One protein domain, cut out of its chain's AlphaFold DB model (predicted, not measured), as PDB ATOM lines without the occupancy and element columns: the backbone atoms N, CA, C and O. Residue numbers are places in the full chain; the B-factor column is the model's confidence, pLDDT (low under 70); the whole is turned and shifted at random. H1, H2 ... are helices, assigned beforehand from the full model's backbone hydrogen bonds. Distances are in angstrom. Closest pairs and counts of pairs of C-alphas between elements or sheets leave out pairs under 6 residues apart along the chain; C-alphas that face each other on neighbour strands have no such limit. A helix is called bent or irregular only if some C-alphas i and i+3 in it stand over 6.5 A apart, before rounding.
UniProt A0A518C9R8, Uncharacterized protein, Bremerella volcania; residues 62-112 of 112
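What this domain is: This is residues 62 to 112 of the 112 residues of an uncharacterized protein of Bremerella volcania (UniProt A0A518C9R8). The picture is a helical hairpin with a short extra helix near one end: the long H2 turns through a tight link into H3, which folds back across part of it, and the short H1 comes just before H2, near H2's first turns. After H3, residues 106 to 112 make a tail with no named element. The printed part has 51 residues with three named helices, in the order H1, H2, H3, and no named strand; the class is all helix. The whole is compact, with a radius of gyration of the C-alphas of 10.6 A, and spans 28 by 23 by 14 A.

Where its parts are: Start with the longest helix, H2, residues 74 to 90: find C-alpha 74 at (-10.167, -33.554, -52.366), and from there the helix runs 24.5 A to C-alpha 90 at (8.079, -35.370, -36.174). Next look for H3, residues 96 to 105, which runs 14.4 A from Pro 96 to C-alpha 105 at (-5.478, -26.895, -48.405). Then go back to the first printed residue, where H1, residues 62 to 69, begins with C-alpha 62 at (6.970, -34.429, -54.160) and covers 9.8 A to Leu 69. No helix is bent or irregular.

How they stand to each other: Look first at H2 and H3, a helical hairpin: they touch, with 10 pairs of C-alphas within 8 A, and H2 does so with residues 78 to 85 alone. Their closest C-alphas are those of Tyr 85 and Ile 98, 6.1 A apart. The two run opposite ways at a steep tilt of 36 degrees, only just past shallow. Turn now to H1, which is close to H2 but not clearly touching it, with 1 pair of C-alphas within 8 A, those of Leu 69 and Phe 77 at 5.6 A. H1 and H2 run opposite ways at a shallow tilt of 27 degrees. H1 and H3 are apart, but only just, with their closest C-alphas at 8.4 A. In the backbones of H2 and H3, every O i to N i+4 pair is within hydrogen-bond range; in H1 it is 3 of 4.

The domain as a whole: The two C-alphas farthest apart are those of His 64 and Thr 112, at 30.3 A. From Phe 62 to Thr 112, the chain's last residue, the first and last printed C-alphas are 25.7 A apart. The printed part has no cut. Both links, H1 to H2 with 4 residues and H2 to H3 with 5, are tight. In the B-factor column you will find a mean pLDDT of 71.6 for the printed part of this model, with 19 residues under 70: residues 62 to 72, 75 to 76 and 107 to 112. The mean is 56 in H1, 77 in H2 and 82 in H3.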
ATOM      1  N   PHE A  62       8.066 -35.378 -54.417       56.00
ATOM      2  CA  PHE A  62       6.970 -34.429 -54.160       56.00
ATOM      3  C   PHE A  62       6.330 -33.883 -55.453       56.00
ATOM      4  O   PHE A  62       5.110 -33.758 -55.531       56.00
ATOM      5  N   ARG A  63       7.134 -33.689 -56.509       56.25
ATOM      6  CA  ARG A  63       6.659 -33.293 -57.848       56.25
ATOM      7  C   ARG A  63       5.777 -34.348 -58.525       56.25
ATOM      8  O   ARG A  63       4.773 -33.990 -59.130       56.25
ATOM      9  N   HIS A  64       6.110 -35.636 -58.412       52.44
ATOM     10  CA  HIS A  64       5.258 -36.709 -58.944       52.44
ATOM     11  C   HIS A  64       4.001 -36.911 -58.092       52.44
ATOM     12  O   HIS A  64       2.942 -37.260 -58.613       52.44
ATOM     13  N   HIS A  65       4.105 -36.629 -56.789       55.12
ATOM     14  CA  HIS A  65       2.968 -36.585 -55.882       55.12
ATOM     15  C   HIS A  65       1.967 -35.518 -56.305       55.12
ATOM     16  O   HIS A  65       0.828 -35.871 -56.543       55.12
ATOM     17  N   GLU A  66       2.346 -34.259 -56.489       55.38
ATOM     18  CA  GLU A  66       1.376 -33.193 -56.775       55.38
ATOM     19  C   GLU A  66       0.429 -33.514 -57.952       55.38
ATOM     20  O   GLU A  66      -0.782 -33.318 -57.849       55.38
ATOM     21  N   HIS A  67       0.948 -34.088 -59.040       58.28
ATOM     22  CA  HIS A  67       0.154 -34.407 -60.230       58.28
ATOM     23  C   HIS A  67      -0.798 -35.602 -60.041       58.28
ATOM     24  O   HIS A  67      -1.889 -35.626 -60.615       58.28
ATOM     25  N   PHE A  68      -0.391 -36.600 -59.253       57.91
ATOM     26  CA  PHE A  68      -1.220 -37.762 -58.915       57.91
ATOM     27  C   PHE A  68      -2.218 -37.433 -57.801       57.91
ATOM     28  O   PHE A  68      -3.394 -37.768 -57.882       57.91
ATOM     29  N   LEU A  69      -1.752 -36.717 -56.787       58.75
ATOM     30  CA  LEU A  69      -2.508 -36.309 -55.620       58.75
ATOM     31  C   LEU A  69      -3.651 -35.350 -55.963       58.75
ATOM     32  O   LEU A  69      -4.728 -35.486 -55.399       58.75
ATOM     33  N   LYS A  70      -3.464 -34.450 -56.939       61.16
ATOM     34  CA  LYS A  70      -4.542 -33.594 -57.469       61.16
ATOM     35  C   LYS A  70      -5.679 -34.374 -58.145       61.16
ATOM     36  O   LYS A  70      -6.738 -33.801 -58.367       61.16
ATOM     37  N   ARG A  71      -5.466 -35.647 -58.507       64.88
ATOM     38  CA  ARG A  71      -6.498 -36.524 -59.096       64.88
ATOM     39  C   ARG A  71      -7.248 -37.349 -58.054       64.88
ATOM     40  O   ARG A  71      -8.220 -38.010 -58.410       64.88
ATOM     41  N   LEU A  72      -6.791 -37.351 -56.802       63.44
ATOM     42  CA  LEU A  72      -7.543 -37.951 -55.708       63.44
ATOM     43  C   LEU A  72      -8.738 -37.049 -55.359       63.44
ATOM     44  O   LEU A  72      -8.638 -35.827 -55.507       63.44
ATOM     45  N   PRO A  73      -9.850 -37.618 -54.861       71.31
ATOM     46  CA  PRO A  73     -10.888 -36.844 -54.196       71.31
ATOM     47  C   PRO A  73     -10.269 -35.870 -53.189       71.31
ATOM     48  O   PRO A  73      -9.336 -36.223 -52.463       71.31
ATOM     49  N   HIS A  74     -10.782 -34.639 -53.136       71.38
ATOM     50  CA  HIS A  74     -10.167 -33.554 -52.366       71.38
ATOM     51  C   HIS A  74      -9.886 -33.942 -50.901       71.38
ATOM     52  O   HIS A  74      -8.792 -33.693 -50.402       71.38
ATOM     53  N   GLY A  75     -10.811 -34.645 -50.235       68.19
ATOM     54  CA  GLY A  75     -10.610 -35.118 -48.859       68.19
ATOM     55  C   GLY A  75      -9.458 -36.123 -48.688       68.19
ATOM     56  O   GLY A  75      -8.737 -36.080 -47.688       68.19
ATOM     57  N   GLU A  76      -9.228 -36.991 -49.676       68.50
ATOM     58  CA  GLU A  76      -8.114 -37.951 -49.676       68.50
ATOM     59  C   GLU A  76      -6.775 -37.245 -49.900       68.50
ATOM     60  O   GLU A  76      -5.781 -37.547 -49.235       68.50
ATOM     61  N   PHE A  77      -6.759 -36.260 -50.804       74.31
ATOM     62  CA  PHE A  77      -5.588 -35.426 -51.045       74.31
ATOM     63  C   PHE A  77      -5.176 -34.661 -49.783       74.31
ATOM     64  O   PHE A  77      -4.011 -34.708 -49.380       74.31
ATOM     65  N   VAL A  78      -6.142 -34.015 -49.128       76.31
ATOM     66  CA  VAL A  78      -5.942 -33.283 -47.872       76.31
ATOM     67  C   VAL A  78      -5.366 -34.204 -46.792       76.31
ATOM     68  O   VAL A  78      -4.344 -33.874 -46.190       76.31
ATOM     69  N   SER A  79      -5.954 -35.391 -46.607       73.12
ATOM     70  CA  SER A  79      -5.497 -36.376 -45.614       73.12
ATOM     71  C   SER A  79      -4.046 -36.813 -45.846       73.12
ATOM     72  O   SER A  79      -3.273 -36.975 -44.903       73.12
ATOM     73  N   LEU A  80      -3.642 -36.963 -47.110       74.75
ATOM     74  CA  LEU A  80      -2.281 -37.351 -47.477       74.75
ATOM     75  C   LEU A  80      -1.262 -36.246 -47.201       74.75
ATOM     76  O   LEU A  80      -0.177 -36.516 -46.680       74.75
ATOM     77  N   VAL A  81      -1.604 -35.000 -47.536       78.38
ATOM     78  CA  VAL A  81      -0.743 -33.844 -47.256       78.38
ATOM     79  C   VAL A  81      -0.595 -33.639 -45.748       78.38
ATOM     80  O   VAL A  81       0.523 -33.411 -45.284       78.38
ATOM     81  N   GLN A  82      -1.674 -33.808 -44.976       80.88
ATOM     82  CA  GLN A  82      -1.636 -33.779 -43.511       80.88
ATOM     83  C   GLN A  82      -0.717 -34.846 -42.925       80.88
ATOM     84  O   GLN A  82       0.162 -34.523 -42.128       80.88
ATOM     85  N   ASP A  83      -0.881 -36.105 -43.334       77.62
ATOM     86  CA  ASP A  83      -0.057 -37.207 -42.835       77.62
ATOM     87  C   ASP A  83       1.432 -36.959 -43.111       77.62
ATOM     88  O   ASP A  83       2.287 -37.103 -42.232       77.62
ATOM     89  N   ARG A  84       1.744 -36.486 -44.325       77.94
ATOM     90  CA  ARG A  84       3.112 -36.136 -44.714       77.94
ATOM     91  C   ARG A  84       3.665 -34.973 -43.893       77.94
ATOM     92  O   ARG A  84       4.824 -35.038 -43.490       77.94
ATOM     93  N   TYR A  85       2.863 -33.942 -43.630       84.94
ATOM     94  CA  TYR A  85       3.253 -32.805 -42.795       84.94
ATOM     95  C   TYR A  85       3.590 -33.239 -41.368       84.94
ATOM     96  O   TYR A  85       4.699 -32.979 -40.902       84.94
ATOM     97  N   TYR A  86       2.678 -33.939 -40.684       81.94
ATOM     98  CA  TYR A  86       2.898 -34.348 -39.294       81.94
ATOM     99  C   TYR A  86       4.087 -35.296 -39.165       81.94
ATOM    100  O   TYR A  86       4.895 -35.142 -38.248       81.94
ATOM    101  N   ARG A  87       4.258 -36.216 -40.124       79.94
ATOM    102  CA  ARG A  87       5.431 -37.088 -40.162       79.94
ATOM    103  C   ARG A  87       6.717 -36.285 -40.298       79.94
ATOM    104  O   ARG A  87       7.607 -36.442 -39.469       79.94
ATOM    105  N   GLN A  88       6.819 -35.419 -41.305       81.94
ATOM    106  CA  GLN A  88       8.065 -34.690 -41.518       81.94
ATOM    107  C   GLN A  88       8.376 -33.707 -40.384       81.94
ATOM    108  O   GLN A  88       9.538 -33.493 -40.044       81.94
ATOM    109  N   ARG A  89       7.335 -33.148 -39.753       84.88
ATOM    110  CA  ARG A  89       7.468 -32.368 -38.520       84.88
ATOM    111  C   ARG A  89       8.048 -33.220 -37.389       84.88
ATOM    112  O   ARG A  89       8.955 -32.757 -36.711       84.88
ATOM    113  N   SER A  90       7.572 -34.456 -37.211       78.94
ATOM    114  CA  SER A  90       8.079 -35.370 -36.174       78.94
ATOM    115  C   SER A  90       9.500 -35.884 -36.440       78.94
ATOM    116  O   SER A  90      10.254 -36.113 -35.504       78.94
ATOM    117  N   GLU A  91       9.881 -36.033 -37.710       80.81
ATOM    118  CA  GLU A  91      11.210 -36.495 -38.133       80.81
ATOM    119  C   GLU A  91      12.237 -35.349 -38.244       80.81
ATOM    120  O   GLU A  91      13.393 -35.599 -38.577       80.81
ATOM    121  N   GLY A  92      11.835 -34.092 -38.015       83.81
ATOM    122  CA  GLY A  92      12.716 -32.925 -38.143       83.81
ATOM    123  C   GLY A  92      13.161 -32.617 -39.580       83.81
ATOM    124  O   GLY A  92      14.124 -31.884 -39.780       83.81
ATOM    125  N   ASN A  93      12.475 -33.159 -40.591       85.94
ATOM    126  CA  ASN A  93      12.823 -33.029 -42.013       85.94
ATOM    127  C   ASN A  93      11.720 -32.322 -42.830       85.94
ATOM    128  O   ASN A  93      11.562 -32.565 -44.031       85.94
ATOM    129  N   LEU A  94      10.942 -31.457 -42.166       83.44
ATOM    130  CA  LEU A  94       9.812 -30.735 -42.747       83.44
ATOM    131  C   LEU A  94      10.241 -29.837 -43.902       83.44
ATOM    132  O   LEU A  94      10.941 -28.842 -43.723       83.44
ATOM    133  N   LYS A  95       9.775 -30.180 -45.106       82.69
ATOM    134  CA  LYS A  95      10.091 -29.408 -46.304       82.69
ATOM    135  C   LYS A  95       9.155 -28.198 -46.434       82.69
ATOM    136  O   LYS A  95       7.940 -28.367 -46.290       82.69
ATOM    137  N   PRO A  96       9.667 -27.011 -46.815       84.06
ATOM    138  CA  PRO A  96       8.855 -25.799 -46.985       84.06
ATOM    139  C   PRO A  96       7.678 -25.964 -47.959       84.06
ATOM    140  O   PRO A  96       6.607 -25.396 -47.762       84.06
ATOM    141  N   GLU A  97       7.855 -26.785 -48.994       81.06
ATOM    142  CA  GLU A  97       6.821 -27.105 -49.985       81.06
ATOM    143  C   GLU A  97       5.590 -27.805 -49.376       81.06
ATOM    144  O   GLU A  97       4.466 -27.503 -49.777       81.06
ATOM    145  N   ILE A  98       5.773 -28.666 -48.363       79.62
ATOM    146  CA  ILE A  98       4.656 -29.308 -47.648       79.62
ATOM    147  C   ILE A  98       3.895 -28.276 -46.819       79.62
ATOM    148  O   ILE A  98       2.667 -28.290 -46.795       79.62
ATOM    149  N   VAL A  99       4.624 -27.378 -46.151       83.81
ATOM    150  CA  VAL A  99       4.045 -26.320 -45.310       83.81
ATOM    151  C   VAL A  99       3.198 -25.376 -46.157       83.81
ATOM    152  O   VAL A  99       2.053 -25.090 -45.821       83.81
ATOM    153  N   LYS A 100       3.709 -24.950 -47.314       83.81
ATOM    154  CA  LYS A 100       2.930 -24.121 -48.236       83.81
ATOM    155  C   LYS A 100       1.667 -24.845 -48.708       83.81
ATOM    156  O   LYS A 100       0.594 -24.248 -48.724       83.81
ATOM    157  N   LEU A 101       1.785 -26.126 -49.061       80.69
ATOM    158  CA  LEU A 101       0.660 -26.905 -49.570       80.69
ATOM    159  C   LEU A 101      -0.421 -27.132 -48.504       80.69
ATOM    160  O   LEU A 101      -1.604 -26.996 -48.799       80.69
ATOM    161  N   ILE A 102      -0.045 -27.439 -47.259       82.25
ATOM    162  CA  ILE A 102      -1.028 -27.679 -46.198       82.25
ATOM    163  C   ILE A 102      -1.758 -26.398 -45.780       82.25
ATOM    164  O   ILE A 102      -2.957 -26.459 -45.542       82.25
ATOM    165  N   HIS A 103      -1.087 -25.239 -45.787       82.75
ATOM    166  CA  HIS A 103      -1.739 -23.940 -45.575       82.75
ATOM    167  C   HIS A 103      -2.755 -23.615 -46.678       82.75
ATOM    168  O   HIS A 103      -3.810 -23.062 -46.398       82.75
ATOM    169  N   GLN A 104      -2.450 -23.958 -47.934       82.25
ATOM    170  CA  GLN A 104      -3.379 -23.753 -49.051       82.25
ATOM    171  C   GLN A 104      -4.605 -24.665 -48.965       82.25
ATOM    172  O   GLN A 104      -5.698 -24.266 -49.354       82.25
ATOM    173  N   LEU A 105      -4.415 -25.896 -48.490       79.38
ATOM    174  CA  LEU A 105      -5.478 -26.895 -48.405       79.38
ATOM    175  C   LEU A 105      -6.323 -26.768 -47.138       79.38
ATOM    176  O   LEU A 105      -7.489 -27.149 -47.146       79.38
ATOM    177  N   ILE A 106      -5.733 -26.281 -46.046       77.94
ATOM    178  CA  ILE A 106      -6.372 -26.183 -44.733       77.94
ATOM    179  C   ILE A 106      -5.906 -24.893 -44.047       77.94
ATOM    180  O   ILE A 106      -5.062 -24.935 -43.146       77.94
ATOM    181  N   PRO A 107      -6.436 -23.737 -44.471       64.12
ATOM    182  CA  PRO A 107      -5.984 -22.440 -43.974       64.12
ATOM    183  C   PRO A 107      -6.128 -22.279 -42.449       64.12
ATOM    184  O   PRO A 107      -5.294 -21.616 -41.840       64.12
ATOM    185  N   ASP A 108      -7.088 -22.961 -41.814       60.97
ATOM    186  CA  ASP A 108      -7.437 -22.753 -40.398       60.97
ATOM    187  C   ASP A 108      -6.764 -23.708 -39.388       60.97
ATOM    188  O   ASP A 108      -7.028 -23.617 -38.192       60.97
ATOM    189  N   LYS A 109      -5.910 -24.656 -39.814       52.19
ATOM    190  CA  LYS A 109      -5.315 -25.668 -38.899       52.19
ATOM    191  C   LYS A 109      -3.839 -25.464 -38.541       52.19
ATOM    192  O   LYS A 109      -3.286 -26.312 -37.843       52.19
ATOM    193  N   VAL A 110      -3.186 -24.394 -39.004       50.28
ATOM    194  CA  VAL A 110      -1.729 -24.199 -38.793       50.28
ATOM    195  C   VAL A 110      -1.383 -23.042 -37.846       50.28
ATOM    196  O   VAL A 110      -0.215 -22.760 -37.597       50.28
ATOM    197  N   THR A 111      -2.383 -22.411 -37.240       44.91
ATOM    198  CA  THR A 111      -2.214 -21.367 -36.222       44.91
ATOM    199  C   THR A 111      -2.542 -21.896 -34.829       44.91
ATOM    200  O   THR A 111      -3.574 -21.542 -34.273       44.91
ATOM    201  N   THR A 112      -1.686 -22.754 -34.262       39.09
ATOM    202  CA  THR A 112      -1.295 -22.755 -32.829       39.09
ATOM    203  C   THR A 112      -0.178 -23.757 -32.553       39.09
ATOM    204  O   THR A 112      -0.188 -24.863 -33.143       39.09
TER     205      THR A 112